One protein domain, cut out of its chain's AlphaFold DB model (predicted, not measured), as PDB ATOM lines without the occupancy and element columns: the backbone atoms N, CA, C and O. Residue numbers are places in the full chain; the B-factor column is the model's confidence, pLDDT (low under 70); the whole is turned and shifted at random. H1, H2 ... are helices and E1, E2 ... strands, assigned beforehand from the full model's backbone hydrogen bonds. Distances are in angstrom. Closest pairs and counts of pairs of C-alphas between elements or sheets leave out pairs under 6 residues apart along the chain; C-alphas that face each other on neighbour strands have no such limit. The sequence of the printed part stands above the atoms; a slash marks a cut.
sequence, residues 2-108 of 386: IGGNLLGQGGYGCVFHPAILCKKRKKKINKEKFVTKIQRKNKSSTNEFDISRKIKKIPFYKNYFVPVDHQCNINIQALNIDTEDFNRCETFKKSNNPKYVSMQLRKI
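Overview. This is residues 2 to 108 of the 386 residues of the protein "Non-specific serine/threonine protein kinase" of Rhodobacteraceae bacterium (UniProt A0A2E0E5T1). A strongly twisted sheet of five strands forms a wall, with the longer helix H1 lying over one face along E5 and E4 and the short helix H2 over the other end of the sheet, by E1. The printed part has 107 residues, with elements in the order E1 E2 E3 H1 E4 H2 E5; the sheet order is E1 E2 E3 E5 E4, antiparallel throughout. The class is mixed, helices and strands, with 48 residues in named elements, under half. The whole is compact, radius of gyration of the C-alphas 13.6 A, spanning 41 by 30 by 25 A.

Arrangement. E1, residues 5 to 9, E2, residues 13 to 17, and E3, residues 34 to 40, form a meander, each strand the antiparallel neighbour of the one before. N 7 and O 15 are 2.8 A apart, N 16 and O 36 2.9 A, both within hydrogen-bond range. H1, residues 43 to 55, E4, residues 70 to 74, and E3 make a split strand-helix-strand unit, two strands running the same way with a helix between, its crossover right-handed; E5, residues 100 to 106, lies between E3 and E4. N 37 and O 103 are 2.8 A apart, N 104 and O 70 2.8 A, within range. H1 is on one face, making two layers, helix over sheet, at a height over the sheet of 10.4 A; the closest C-alphas of H1 and E4 are Phe 49 and Gln 71, 7.2 A. H2, residues 83 to 88, is only just over E1, on which 3 of its 6 C-alphas fall; the closest are Leu 6 and Asp 85, 5.7 A. H1 and H2 are apart. In both helices every O i to N i+4 pair is within hydrogen-bond range.

Along the chain. E1 begins at C-alpha 5 (37.093, -10.177, 126.810) and is 11.6 A long, E2 13.8 A, E3 19.6 A, H1 18.2 A, E4 12.6 A, H2 8.7 A and E5 19.8 A, ending at C-alpha 106 (42.528, -20.872, 116.640).

Size, cuts and confidence. The two C-alphas farthest apart, those of Pro 59 and Asn 96, are 42.6 A apart. The printed part has no cut. The links E2 to E3, H1 to E4 and H2 to E5 are long. pLDDT is under 70 at residues 2 to 4, 10 to 12, 23 to 28, 76 to 88 and 90 to 97.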
ATOM      1  N   ILE A   2      32.578 -18.806 132.391       53.75
ATOM      2  CA  ILE A   2      33.374 -17.577 132.574       53.75
ATOM      3  C   ILE A   2      33.732 -17.060 131.173       53.75
ATOM      4  O   ILE A   2      34.299 -17.830 130.385       53.75
ATOM      5  N   GLY A   3      33.272 -15.850 130.845       57.59
ATOM      6  CA  GLY A   3      33.457 -15.192 129.549       57.59
ATOM      7  C   GLY A   3      34.915 -14.820 129.260       57.59
ATOM      8  O   GLY A   3      35.749 -14.822 130.159       57.59
ATOM      9  N   GLY A   4      35.214 -14.559 127.987       66.81
ATOM     10  CA  GLY A   4      36.445 -13.880 127.568       66.81
ATOM     11  C   GLY A   4      36.152 -12.413 127.257       66.81
ATOM     12  O   GLY A   4      34.986 -12.063 127.075       66.81
ATOM     13  N   ASN A   5      37.194 -11.594 127.154       81.44
ATOM     14  CA  ASN A   5      37.093 -10.177 126.810       81.44
ATOM     15  C   ASN A   5      36.794 -10.007 125.316       81.44
ATOM     16  O   ASN A   5      37.217 -10.831 124.491       81.44
ATOM     17  N   LEU A   6      36.083  -8.940 124.954       82.56
ATOM     18  CA  LEU A   6      35.797  -8.602 123.560       82.56
ATOM     19  C   LEU A   6      37.093  -8.188 122.843       82.56
ATOM     20  O   LEU A   6      37.695  -7.167 123.159       82.56
ATOM     21  N   LEU A   7      37.512  -8.965 121.843       81.25
ATOM     22  CA  LEU A   7      38.660  -8.635 120.990       81.25
ATOM     23  C   LEU A   7      38.280  -7.778 119.786       81.25
ATOM     24  O   LEU A   7      39.104  -7.026 119.278       81.25
ATOM     25  N   GLY A   8      37.059  -7.941 119.288       78.12
ATOM     26  CA  GLY A   8      36.615  -7.260 118.084       78.12
ATOM     27  C   GLY A   8      35.191  -7.626 117.705       78.12
ATOM     28  O   GLY A   8      34.630  -8.628 118.163       78.12
ATOM     29  N   GLN A   9      34.616  -6.801 116.843       77.81
ATOM     30  CA  GLN A   9      33.265  -6.948 116.331       77.81
ATOM     31  C   GLN A   9      33.294  -6.826 114.808       77.81
ATOM     32  O   GLN A   9      33.917  -5.919 114.266       77.81
ATOM     33  N   GLY A  10      32.595  -7.734 114.130       67.88
ATOM     34  CA  GLY A  10      32.313  -7.653 112.698       67.88
ATOM     35  C   GLY A  10      30.816  -7.506 112.432       67.88
ATOM     36  O   GLY A  10      29.999  -7.492 113.355       67.88
ATOM     37  N   GLY A  11      30.428  -7.466 111.155       63.84
ATOM     38  CA  GLY A  11      29.022  -7.297 110.758       63.84
ATOM     39  C   GLY A  11      28.081  -8.412 111.240       63.84
ATOM     40  O   GLY A  11      26.886  -8.181 111.418       63.84
ATOM     41  N   TYR A  12      28.609  -9.614 111.497       68.50
ATOM     42  CA  TYR A  12      27.809 -10.795 111.840       68.50
ATOM     43  C   TYR A  12      27.944 -11.263 113.292       68.50
ATOM     44  O   TYR A  12      27.141 -12.089 113.736       68.50
ATOM     45  N   GLY A  13      28.916 -10.753 114.050       80.12
ATOM     46  CA  GLY A  13      29.147 -11.214 115.412       80.12
ATOM     47  C   GLY A  13      30.386 -10.634 116.078       80.12
ATOM     48  O   GLY A  13      31.103  -9.813 115.508       80.12
ATOM     49  N   CYS A  14      30.633 -11.108 117.294       86.31
ATOM     50  CA  CYS A  14      31.685 -10.612 118.175       86.31
ATOM     51  C   CYS A  14      32.665 -11.721 118.534       86.31
ATOM     52  O   CYS A  14      32.277 -12.881 118.696       86.31
ATOM     53  N   VAL A  15      33.943 -11.363 118.629       88.69
ATOM     54  CA  VAL A  15      35.046 -12.287 118.881       88.69
ATOM     55  C   VAL A  15      35.576 -12.065 120.289       88.69
ATOM     56  O   VAL A  15      35.940 -10.951 120.644       88.69
ATOM     57  N   PHE A  16      35.648 -13.137 121.072       88.25
ATOM     58  CA  PHE A  16      36.064 -13.107 122.473       88.25
ATOM     59  C   PHE A  16      37.325 -13.944 122.712       88.25
ATOM     60  O   PHE A  16      37.489 -15.015 122.109       88.25
ATOM     61  N   HIS A  17      38.187 -13.491 123.624       87.56
ATOM     62  CA  HIS A  17      39.369 -14.215 124.110       87.56
ATOM     63  C   HIS A  17      39.570 -13.979 125.616       87.56
ATOM     64  O   HIS A  17      39.439 -12.840 126.051       87.56
ATOM     65  N   PRO A  18      39.896 -15.008 126.422       85.81
ATOM     66  CA  PRO A  18      40.054 -16.428 126.075       85.81
ATOM     67  C   PRO A  18      38.772 -17.086 125.544       85.81
ATOM     68  O   PRO A  18      37.669 -16.573 125.722       85.81
ATOM     69  N   ALA A  19      38.890 -18.221 124.845       85.25
ATOM     70  CA  ALA A  19      37.722 -18.853 124.228       85.25
ATOM     71  C   ALA A  19      36.654 -19.309 125.240       85.25
ATOM     72  O   ALA A  19      36.935 -19.977 126.242       85.25
ATOM     73  N   ILE A  20      35.390 -19.073 124.888       80.81
ATOM     74  CA  ILE A  20      34.211 -19.543 125.611       80.81
ATOM     75  C   ILE A  20      33.925 -20.989 125.180       80.81
ATOM     76  O   ILE A  20      33.468 -21.265 124.067       80.81
ATOM     77  N   LEU A  21      34.234 -21.947 126.061       75.81
ATOM     78  CA  LEU A  21      34.111 -23.374 125.751       75.81
ATOM     79  C   LEU A  21      32.674 -23.900 125.807       75.81
ATOM     80  O   LEU A  21      31.954 -23.688 126.779       75.81
ATOM     81  N   CYS A  22      32.294 -24.696 124.804       75.19
ATOM     82  CA  CYS A  22      31.039 -25.444 124.800       75.19
ATOM     83  C   CYS A  22      30.975 -26.433 125.981       75.19
ATOM     84  O   CYS A  22      31.902 -27.224 126.165       75.19
ATOM     85  N   LYS A  23      29.856 -26.450 126.732       67.38
ATOM     86  CA  LYS A  23      29.687 -27.228 127.987       67.38
ATOM     87  C   LYS A  23      30.022 -28.725 127.870       67.38
ATOM     88  O   LYS A  23      30.373 -29.344 128.862       67.38
ATOM     89  N   LYS A  24      29.900 -29.315 126.675       61.91
ATOM     90  CA  LYS A  24      30.029 -30.765 126.438       61.91
ATOM     91  C   LYS A  24      31.426 -31.232 125.990       61.91
ATOM     92  O   LYS A  24      31.571 -32.380 125.574       61.91
ATOM     93  N   ARG A  25      32.466 -30.388 126.025       63.00
ATOM     94  CA  ARG A  25      33.823 -30.829 125.645       63.00
ATOM     95  C   ARG A  25      34.460 -31.645 126.779       63.00
ATOM     96  O   ARG A  25      34.835 -31.097 127.804       63.00
ATOM     97  N   LYS A  26      34.602 -32.962 126.561       53.53
ATOM     98  CA  LYS A  26      35.207 -33.928 127.504       53.53
ATOM     99  C   LYS A  26      36.709 -33.701 127.767       53.53
ATOM    100  O   LYS A  26      37.228 -34.188 128.763       53.53
ATOM    101  N   LYS A  27      37.423 -32.994 126.881       64.19
ATOM    102  CA  LYS A  27      38.867 -32.720 127.012       64.19
ATOM    103  C   LYS A  27      39.110 -31.351 127.652       64.19
ATOM    104  O   LYS A  27      38.488 -30.372 127.242       64.19
ATOM    105  N   LYS A  28      40.068 -31.270 128.585       67.62
ATOM    106  CA  LYS A  28      40.648 -29.996 129.044       67.62
ATOM    107  C   LYS A  28      41.329 -29.325 127.845       67.62
ATOM    108  O   LYS A  28      42.342 -29.813 127.354       67.62
ATOM    109  N   ILE A  29      40.745 -28.242 127.341       75.75
ATOM    110  CA  ILE A  29      41.312 -27.441 126.250       75.75
ATOM    111  C   ILE A  29      41.904 -26.174 126.847       75.75
ATOM    112  O   ILE A  29      41.246 -25.501 127.641       75.75
ATOM    113  N   ASN A  30      43.124 -25.832 126.433       82.75
ATOM    114  CA  ASN A  30      43.706 -24.536 126.749       82.75
ATOM    115  C   ASN A  30      42.946 -23.436 125.982       82.75
ATOM    116  O   ASN A  30      43.117 -23.290 124.770       82.75
ATOM    117  N   LYS A  31      42.100 -22.689 126.700       82.88
ATOM    118  CA  LYS A  31      41.254 -21.610 126.165       82.88
ATOM    119  C   LYS A  31      42.055 -20.459 125.565       82.88
ATOM    120  O   LYS A  31      41.539 -19.784 124.683       82.88
ATOM    121  N   GLU A  32      43.307 -20.281 125.986       87.75
ATOM    122  CA  GLU A  32      44.178 -19.210 125.499       87.75
ATOM    123  C   GLU A  32      44.548 -19.364 124.024       87.75
ATOM    124  O   GLU A  32      44.786 -18.380 123.328       87.75
ATOM    125  N   LYS A  33      44.564 -20.607 123.527       89.88
ATOM    126  CA  LYS A  33      44.929 -20.928 122.140       89.88
ATOM    127  C   LYS A  33      43.799 -20.679 121.141       89.88
ATOM    128  O   LYS A  33      43.988 -20.893 119.943       89.88
ATOM    129  N   PHE A  34      42.623 -20.273 121.609       91.12
ATOM    130  CA  PHE A  34      41.430 -20.135 120.788       91.12
ATOM    131  C   PHE A  34      40.740 -18.803 121.042       91.12
ATOM    132  O   PHE A  34      40.805 -18.245 122.133       91.12
ATOM    133  N   VAL A  35      40.005 -18.348 120.039       91.94
ATOM    134  CA  VAL A  35      39.017 -17.278 120.154       91.94
ATOM    135  C   VAL A  35      37.626 -17.854 119.928       91.94
ATOM    136  O   VAL A  35      37.466 -18.945 119.369       91.94
ATOM    137  N   THR A  36      36.599 -17.145 120.382       90.25
ATOM    138  CA  THR A  36      35.203 -17.516 120.135       90.25
ATOM    139  C   THR A  36      34.479 -16.423 119.375       90.25
ATOM    140  O   THR A  36      34.265 -15.353 119.928       90.25
ATOM    141  N   LYS A  37      34.050 -16.715 118.145       90.62
ATOM    142  CA  LYS A  37      33.098 -15.895 117.388       90.62
ATOM    143  C   LYS A  37      31.689 -16.288 117.828       90.62
ATOM    144  O   LYS A  37      31.274 -17.433 117.639       90.62
ATOM    145  N   ILE A  38      30.967 -15.368 118.456       88.19
ATOM    146  CA  ILE A  38      29.544 -15.527 118.756       88.19
ATOM    147  C   ILE A  38      28.753 -14.778 117.694       88.19
ATOM    148  O   ILE A  38      28.940 -13.580 117.506       88.19
ATOM    149  N   GLN A  39      27.843 -15.486 117.032       88.38
ATOM    150  CA  GLN A  39      26.969 -14.915 116.014       88.38
ATOM    151  C   GLN A  39      25.579 -15.544 116.043       88.38
ATOM    152  O   GLN A  39      25.347 -16.585 116.671       88.38
ATOM    153  N   ARG A  40      24.622 -14.894 115.374       87.56
ATOM    154  CA  ARG A  40      23.256 -15.415 115.245       87.56
ATOM    155  C   ARG A  40      23.265 -16.732 114.479       87.56
ATOM    156  O   ARG A  40      23.964 -16.881 113.480       87.56
ATOM    157  N   LYS A  41      22.440 -17.678 114.923       89.38
ATOM    158  CA  LYS A  41      22.242 -18.938 114.214       89.38
ATOM    159  C   LYS A  41      21.381 -18.700 112.977       89.38
ATOM    160  O   LYS A  41      20.171 -18.531 113.078       89.38
ATOM    161  N   ASN A  42      22.010 -18.721 111.815       88.94
ATOM    162  CA  ASN A  42      21.364 -18.572 110.513       88.94
ATOM    163  C   ASN A  42      22.050 -19.452 109.445       88.94
ATOM    164  O   ASN A  42      22.956 -20.241 109.747       88.94
ATOM    165  N   LYS A  43      21.612 -19.312 108.186       88.88
ATOM    166  CA  LYS A  43      22.172 -20.043 107.038       88.88
ATOM    167  C   LYS A  43      23.674 -19.791 106.876       88.88
ATOM    168  O   LYS A  43      24.419 -20.758 106.773       88.88
ATOM    169  N   SER A  44      24.113 -18.533 106.953       89.62
ATOM    170  CA  SER A  44      25.530 -18.155 106.841       89.62
ATOM    171  C   SER A  44      26.388 -18.807 107.930       89.62
ATOM    172  O   SER A  44      27.380 -19.454 107.621       89.62
ATOM    173  N   SER A  45      25.943 -18.785 109.191       92.19
ATOM    174  CA  SER A  45      26.660 -19.452 110.285       92.19
ATOM    175  C   SER A  45      26.738 -20.978 110.107       92.19
ATOM    176  O   SER A  45      27.739 -21.609 110.426       92.19
ATOM    177  N   THR A  46      25.692 -21.597 109.557       93.06
ATOM    178  CA  THR A  46      25.707 -23.042 109.281       93.06
ATOM    179  C   THR A  46      26.674 -23.354 108.137       93.06
ATOM    180  O   THR A  46      27.469 -24.286 108.229       93.06
ATOM    181  N   ASN A  47      26.654 -22.520 107.097       93.56
ATOM    182  CA  ASN A  47      27.533 -22.616 105.941       93.56
ATOM    183  C   ASN A  47      29.014 -22.437 106.320       93.56
ATOM    184  O   ASN A  47      29.834 -23.266 105.934       93.56
ATOM    185  N   GLU A  48      29.349 -21.441 107.149       95.81
ATOM    186  CA  GLU A  48      30.716 -21.191 107.633       95.81
ATOM    187  C   GLU A  48      31.316 -22.443 108.290       95.81
ATOM    188  O   GLU A  48      32.459 -22.820 108.021       95.81
ATOM    189  N   PHE A  49      30.529 -23.138 109.115       96.44
ATOM    190  CA  PHE A  49      30.961 -24.371 109.770       96.44
ATOM    191  C   PHE A  49      31.079 -25.553 108.805       96.44
ATOM    192  O   PHE A  49      32.036 -26.327 108.891       96.44
ATOM    193  N   ASP A  50      30.151 -25.695 107.861       96.31
ATOM    194  CA  ASP A  50      30.185 -26.761 106.857       96.31
ATOM    195  C   ASP A  50      31.385 -26.631 105.912       96.31
ATOM    196  O   ASP A  50      32.112 -27.608 105.701       96.31
ATOM    197  N   ILE A  51      31.653 -25.422 105.419       98.00
ATOM    198  CA  ILE A  51      32.839 -25.109 104.617       98.00
ATOM    199  C   ILE A  51      34.107 -25.328 105.444       98.00
ATOM    200  O   ILE A  51      35.033 -26.001 104.990       98.00
ATOM    201  N   SER A  52      34.122 -24.890 106.707       98.25
ATOM    202  CA  SER A  52      35.241 -25.134 107.625       98.25
ATOM    203  C   SER A  52      35.563 -26.624 107.788       98.25
ATOM    204  O   SER A  52      36.733 -27.003 107.870       98.25
ATOM    205  N   ARG A  53      34.553 -27.508 107.803       97.81
ATOM    206  CA  ARG A  53      34.774 -28.965 107.835       97.81
ATOM    207  C   ARG A  53      35.429 -29.489 106.559       97.81
ATOM    208  O   ARG A  53      36.224 -30.420 106.663       97.81
ATOM    209  N   LYS A  54      35.126 -28.916 105.391       98.12
ATOM    210  CA  LYS A  54      35.812 -29.259 104.137       98.12
ATOM    211  C   LYS A  54      37.251 -28.748 104.125       98.12
ATOM    212  O   LYS A  54      38.154 -29.532 103.866       98.12
ATOM    213  N   ILE A  55      37.473 -27.490 104.504       98.56
ATOM    214  CA  ILE A  55      38.807 -26.869 104.544       98.56
ATOM    215  C   ILE A  55      39.770 -27.657 105.435       98.56
ATOM    216  O   ILE A  55      40.917 -27.873 105.061       98.56
ATOM    217  N   LYS A  56      39.306 -28.159 106.587       98.12
ATOM    218  CA  LYS A  56      40.137 -28.972 107.494       98.12
ATOM    219  C   LYS A  56      40.640 -30.292 106.887       98.12
ATOM    220  O   LYS A  56      41.525 -30.903 107.478       98.12
ATOM    221  N   LYS A  57      40.088 -30.738 105.752       97.94
ATOM    222  CA  LYS A  57      40.561 -31.919 105.009       97.94
ATOM    223  C   LYS A  57      41.679 -31.592 104.016       97.94
ATOM    224  O   LYS A  57      42.336 -32.511 103.541       97.94
ATOM    225  N   ILE A  58      41.897 -30.314 103.704       98.06
ATOM    226  CA  ILE A  58      42.969 -29.880 102.808       98.06
ATOM    227  C   ILE A  58      44.317 -30.090 103.525       98.06
ATOM    228  O   ILE A  58      44.467 -29.661 104.678       98.06
ATOM    229  N   PRO A  59      45.314 -30.731 102.888       97.00
ATOM    230  CA  PRO A  59      46.647 -30.871 103.462       97.00
ATOM    231  C   PRO A  59      47.232 -29.516 103.865       97.00
ATOM    232  O   PRO A  59      47.114 -28.531 103.142       97.00
ATOM    233  N   PHE A  60      47.844 -29.460 105.049       96.19
ATOM    234  CA  PHE A  60      48.479 -28.246 105.576       96.19
ATOM    235  C   PHE A  60      47.562 -27.005 105.627       96.19
ATOM    236  O   PHE A  60      48.057 -25.879 105.637       96.19
ATOM    237  N   TYR A  61      46.234 -27.180 105.735       97.88
ATOM    238  CA  TYR A  61      45.255 -26.076 105.734       97.88
ATOM    239  C   TYR A  61      45.597 -24.947 106.725       97.88
ATOM    240  O   TYR A  61      45.312 -23.779 106.473       97.88
ATOM    241  N   LYS A  62      46.244 -25.275 107.852       97.00
ATOM    242  CA  LYS A  62      46.668 -24.319 108.888       97.00
ATOM    243  C   LYS A  62      47.698 -23.293 108.399       97.00
ATOM    244  O   LYS A  62      47.886 -22.286 109.075       97.00
ATOM    245  N   ASN A  63      48.339 -23.505 107.257       97.38
ATOM    246  CA  ASN A  63      49.253 -22.522 106.679       97.38
ATOM    247  C   ASN A  63      48.516 -21.473 105.840       97.38
ATOM    248  O   ASN A  63      49.091 -20.432 105.554       97.38
ATOM    249  N   TYR A  64      47.252 -21.713 105.478       98.25
ATOM    250  CA  TYR A  64      46.496 -20.871 104.542       98.25
ATOM    251  C   TYR A  64      45.183 -20.340 105.122       98.25
ATOM    252  O   TYR A  64      44.698 -19.301 104.688       98.25
ATOM    253  N   PHE A  65      44.595 -21.042 106.092       98.50
ATOM    254  CA  PHE A  65      43.193 -20.867 106.469       98.50
ATOM    255  C   PHE A  65      42.990 -20.850 107.985       98.50
ATOM    256  O   PHE A  65      43.718 -21.505 108.741       98.50
ATOM    257  N   VAL A  66      41.942 -20.169 108.446       97.50
ATOM    258  CA  VAL A  66      41.468 -20.229 109.838       97.50
ATOM    259  C   VAL A  66      40.015 -20.726 109.869       97.50
ATOM    260  O   VAL A  66      39.098 -19.951 110.125       97.50
ATOM    261  N   PRO A  67      39.765 -22.021 109.592       97.38
ATOM    262  CA  PRO A  67      38.416 -22.571 109.643       97.38
ATOM    263  C   PRO A  67      37.917 -22.695 111.086       97.38
ATOM    264  O   PRO A  67      38.699 -22.827 112.034       97.38
ATOM    265  N   VAL A  68      36.597 -22.759 111.242       96.31
ATOM    266  CA  VAL A  68      35.944 -23.070 112.514       96.31
ATOM    267  C   VAL A  68      36.337 -24.482 112.967       96.31
ATOM    268  O   VAL A  68      36.082 -25.499 112.307       96.31
ATOM    269  N   ASP A  69      36.964 -24.559 114.137       92.94
ATOM    270  CA  ASP A  69      37.346 -25.812 114.782       92.94
ATOM    271  C   ASP A  69      36.107 -26.545 115.302       92.94
ATOM    272  O   ASP A  69      35.895 -27.722 114.999       92.94
ATOM    273  N   HIS A  70      35.255 -25.824 116.030       90.94
ATOM    274  CA  HIS A  70      34.101 -26.379 116.725       90.94
ATOM    275  C   HIS A  70      32.954 -25.373 116.810       90.94
ATOM    276  O   HIS A  70      33.192 -24.180 116.980       90.94
ATOM    277  N   GLN A  71      31.714 -25.867 116.771       91.69
ATOM    278  CA  GLN A  71      30.505 -25.065 116.944       91.69
ATOM    279  C   GLN A  71      29.595 -25.667 118.021       91.69
ATOM    280  O   GLN A  71      29.436 -26.884 118.108       91.69
ATOM    281  N   CYS A  72      28.941 -24.820 118.813       88.25
ATOM    282  CA  CYS A  72      27.787 -25.223 119.614       88.25
ATOM    283  C   CYS A  72      26.711 -24.140 119.648       88.25
ATOM    284  O   CYS A  72      26.997 -22.954 119.509       88.25
ATOM    285  N   ASN A  73      25.462 -24.554 119.867       87.94
ATOM    286  CA  ASN A  73      24.401 -23.614 120.219       87.94
ATOM    287  C   ASN A  73      24.653 -23.100 121.640       87.94
ATOM    288  O   ASN A  73      25.035 -23.880 122.519       87.94
ATOM    289  N   ILE A  74      24.400 -21.817 121.865       80.62
ATOM    290  CA  ILE A  74      24.541 -21.191 123.179       80.62
ATOM    291  C   ILE A  74      23.260 -20.445 123.540       80.62
ATOM    292  O   ILE A  74      22.618 -19.844 122.680       80.62
ATOM    293  N   ASN A  75      22.895 -20.499 124.822       75.12
ATOM    294  CA  ASN A  75      21.951 -19.553 125.400       75.12
ATOM    295  C   ASN A  75      22.777 -18.412 125.990       75.12
ATOM    296  O   ASN A  75      23.537 -18.639 126.933       75.12
ATOM    297  N   ILE A  76      22.646 -17.224 125.408       69.88
ATOM    298  CA  ILE A  76      23.403 -16.049 125.827       69.88
ATOM    299  C   ILE A  76      23.065 -15.628 127.259       69.88
ATOM    300  O   ILE A  76      23.976 -15.275 127.994       69.88
ATOM    301  N   GLN A  77      21.811 -15.776 127.695       65.69
ATOM    302  CA  GLN A  77      21.401 -15.471 129.075       65.69
ATOM    303  C   GLN A  77      22.116 -16.357 130.109       65.69
ATOM    304  O   GLN A  77      22.188 -16.019 131.281       65.69
ATOM    305  N   ALA A  78      22.660 -17.503 129.680       61.34
ATOM    306  CA  ALA A  78      23.422 -18.422 130.523       61.34
ATOM    307  C   ALA A  78      24.953 -18.225 130.422       61.34
ATOM    308  O   ALA A  78      25.725 -19.046 130.946       61.34
ATOM    309  N   LEU A  79      25.414 -17.205 129.691       64.06
ATOM    310  CA  LEU A  79      26.819 -16.818 129.614       64.06
ATOM    311  C   LEU A  79      27.087 -15.741 130.670       64.06
ATOM    312  O   LEU A  79      26.486 -14.677 130.622       64.06
ATOM    313  N   ASN A  80      28.033 -15.993 131.579       58.78
ATOM    314  CA  ASN A  80      28.554 -14.960 132.478       58.78
ATOM    315  C   ASN A  80      29.682 -14.241 131.722       58.78
ATOM    316  O   ASN A  80      30.860 -14.453 132.010       58.78
ATOM    317  N   ILE A  81      29.320 -13.526 130.656       61.44
ATOM    318  CA  ILE A  81      30.206 -12.545 130.018       61.44
ATOM    319  C   ILE A  81      30.050 -11.262 130.828       61.44
ATOM    320  O   ILE A  81      28.936 -10.963 131.259       61.44
ATOM    321  N   ASP A  82      31.150 -10.550 131.059       60.53
ATOM    322  CA  ASP A  82      31.089  -9.230 131.679       60.53
ATOM    323  C   ASP A  82      30.072  -8.360 130.924       60.53
ATOM    324  O   ASP A  82      30.062  -8.317 129.687       60.53
ATOM    325  N   THR A  83      29.146  -7.748 131.657       56.47
ATOM    326  CA  THR A  83      27.989  -7.062 131.074       56.47
ATOM    327  C   THR A  83      28.430  -5.906 130.182       56.47
ATOM    328  O   THR A  83      27.760  -5.621 129.190       56.47
ATOM    329  N   GLU A  84      29.583  -5.294 130.460       60.91
ATOM    330  CA  GLU A  84      30.141  -4.202 129.664       60.91
ATOM    331  C   GLU A  84      30.596  -4.666 128.268       60.91
ATOM    332  O   GLU A  84      30.134  -4.136 127.254       60.91
ATOM    333  N   ASP A  85      31.400  -5.728 128.178       62.53
ATOM    334  CA  ASP A  85      31.858  -6.293 126.898       62.53
ATOM    335  C   ASP A  85      30.722  -6.943 126.099       62.53
ATOM    336  O   ASP A  85      30.698  -6.896 124.865       62.53
ATOM    337  N   PHE A  86      29.736  -7.510 126.794       62.91
ATOM    338  CA  PHE A  86      28.523  -8.018 126.169       62.91
ATOM    339  C   PHE A  86      27.692  -6.890 125.532       62.91
ATOM    340  O   PHE A  86      27.264  -7.004 124.379       62.91
ATOM    341  N   ASN A  87      27.515  -5.774 126.244       62.34
ATOM    342  CA  ASN A  87      26.751  -4.612 125.783       62.34
ATOM    343  C   ASN A  87      27.438  -3.835 124.654       62.34
ATOM    344  O   ASN A  87      26.775  -3.084 123.934       62.34
ATOM    345  N   ARG A  88      28.747  -4.006 124.458       68.50
ATOM    346  CA  ARG A  88      29.474  -3.407 123.329       68.50
ATOM    347  C   ARG A  88      29.203  -4.117 122.005       68.50
ATOM    348  O   ARG A  88      29.349  -3.503 120.958       68.50
ATOM    349  N   CYS A  89      28.726  -5.360 122.038       71.81
ATOM    350  CA  CYS A  89      28.399  -6.111 120.833       71.81
ATOM    351  C   CYS A  89      27.014  -5.737 120.275       71.81
ATOM    352  O   CYS A  89      25.973  -6.208 120.746       71.81
ATOM    353  N   GLU A  90      26.968  -4.928 119.214       69.50
ATOM    354  CA  GLU A  90      25.695  -4.458 118.636       69.50
ATOM    355  C   GLU A  90      24.804  -5.589 118.101       69.50
ATOM    356  O   GLU A  90      23.576  -5.469 118.085       69.50
ATOM    357  N   THR A  91      25.399  -6.716 117.697       66.94
ATOM    358  CA  THR A  91      24.673  -7.894 117.193       66.94
ATOM    359  C   THR A  91      23.651  -8.427 118.208       66.94
ATOM    360  O   THR A  91      22.617  -8.987 117.812       66.94
ATOM    361  N   PHE A  92      23.907  -8.219 119.506       67.19
ATOM    362  CA  PHE A  92      23.049  -8.664 120.603       67.19
ATOM    363  C   PHE A  92      21.911  -7.695 120.937       67.19
ATOM    364  O   PHE A  92      20.916  -8.127 121.511       67.19
ATOM    365  N   LYS A  93      21.986  -6.428 120.508       63.34
ATOM    366  CA  LYS A  93      20.975  -5.398 120.820       63.34
ATOM    367  C   LYS A  93      19.693  -5.493 119.977       63.34
ATOM    368  O   LYS A  93      18.682  -4.905 120.330       63.34
ATOM    369  N   LYS A  94      19.715  -6.215 118.848       55.94
ATOM    370  CA  LYS A  94      18.691  -6.109 117.783       55.94
ATOM    371  C   LYS A  94      17.659  -7.258 117.701       55.94
ATOM    372  O   LYS A  94      17.346  -7.647 116.576       55.94
ATOM    373  N   SER A  95      17.195  -7.916 118.775       53.16
ATOM    374  CA  SER A  95      16.141  -8.958 118.624       53.16
ATOM    375  C   SER A  95      15.511  -9.480 119.924       53.16
ATOM    376  O   SER A  95      16.207  -9.751 120.898       53.16
ATOM    377  N   ASN A  96      14.202  -9.760 119.853       54.34
ATOM    378  CA  ASN A  96      13.480 -10.616 120.796       54.34
ATOM    379  C   ASN A  96      13.888 -12.089 120.592       54.34
ATOM    380  O   ASN A  96      13.587 -12.693 119.565       54.34
ATOM    381  N   ASN A  97      14.587 -12.653 121.579       62.03
ATOM    382  CA  ASN A  97      14.902 -14.081 121.747       62.03
ATOM    383  C   ASN A  97      15.618 -14.839 120.585       62.03
ATOM    384  O   ASN A  97      15.205 -15.941 120.207       62.03
ATOM    385  N   PRO A  98      16.715 -14.319 120.004       70.75
ATOM    386  CA  PRO A  98      17.423 -14.996 118.915       70.75
ATOM    387  C   PRO A  98      18.270 -16.185 119.407       70.75
ATOM    388  O   PRO A  98      18.900 -16.149 120.463       70.75
ATOM    389  N   LYS A  99      18.342 -17.251 118.594       84.31
ATOM    390  CA  LYS A  99      19.258 -18.382 118.823       84.31
ATOM    391  C   LYS A  99      20.669 -18.001 118.376       84.31
ATOM    392  O   LYS A  99      20.852 -17.508 117.264       84.31
ATOM    393  N   TYR A 100      21.670 -18.313 119.193       85.75
ATOM    394  CA  TYR A 100      23.074 -18.019 118.903       85.75
ATOM    395  C   TYR A 100      23.921 -19.277 118.787       85.75
ATOM    396  O   TYR A 100      23.609 -20.334 119.348       85.75
ATOM    397  N   VAL A 101      25.027 -19.137 118.066       89.31
ATOM    398  CA  VAL A 101      26.076 -20.143 117.968       89.31
ATOM    399  C   VAL A 101      27.402 -19.555 118.424       89.31
ATOM    400  O   VAL A 101      27.735 -18.411 118.126       89.31
ATOM    401  N   SER A 102      28.152 -20.369 119.156       88.94
ATOM    402  CA  SER A 102      29.554 -20.145 119.477       88.94
ATOM    403  C   SER A 102      30.389 -20.949 118.495       88.94
ATOM    404  O   SER A 102      30.195 -22.161 118.368       88.94
ATOM    405  N   MET A 103      31.303 -20.273 117.809       92.12
ATOM    406  CA  MET A 103      32.271 -20.857 116.893       92.12
ATOM    407  C   MET A 103      33.672 -20.635 117.429       92.12
ATOM    408  O   MET A 103      34.059 -19.513 117.739       92.12
ATOM    409  N   GLN A 104      34.435 -21.711 117.542       92.12
ATOM    410  CA  GLN A 104      35.792 -21.673 118.064       92.12
ATOM    411  C   GLN A 104      36.780 -21.709 116.920       92.12
ATOM    412  O   GLN A 104      36.702 -22.581 116.057       92.12
ATOM    413  N   LEU A 105      37.718 -20.773 116.939       93.62
ATOM    414  CA  LEU A 105      38.781 -20.646 115.955       93.62
ATOM    415  C   LEU A 105      40.113 -20.606 116.694       93.62
ATOM    416  O   LEU A 105      40.169 -20.171 117.845       93.62
ATOM    417  N   ARG A 106      41.193 -21.065 116.059       93.81
ATOM    418  CA  ARG A 106      42.528 -20.872 116.640       93.81
ATOM    419  C   ARG A 106      42.805 -19.374 116.779       93.81
ATOM    420  O   ARG A 106      42.465 -18.601 115.886       93.81
ATOM    421  N   LYS A 107      43.430 -18.977 117.881       93.56
ATOM    422  CA  LYS A 107      43.931 -17.614 118.039       93.56
ATOM    423  C   LYS A 107      45.132 -17.427 117.115       93.56
ATOM    424  O   LYS A 107      45.991 -18.305 117.043       93.56
ATOM    425  N   ILE A 108      45.175 -16.295 116.425       94.19
ATOM    426  CA  ILE A 108      46.319 -15.868 115.625       94.19
ATOM    427  C   ILE A 108      46.962 -14.691 116.349       94.19
ATOM    428  O   ILE A 108      46.276 -13.725 116.675       94.19
TER     429      ILE A 108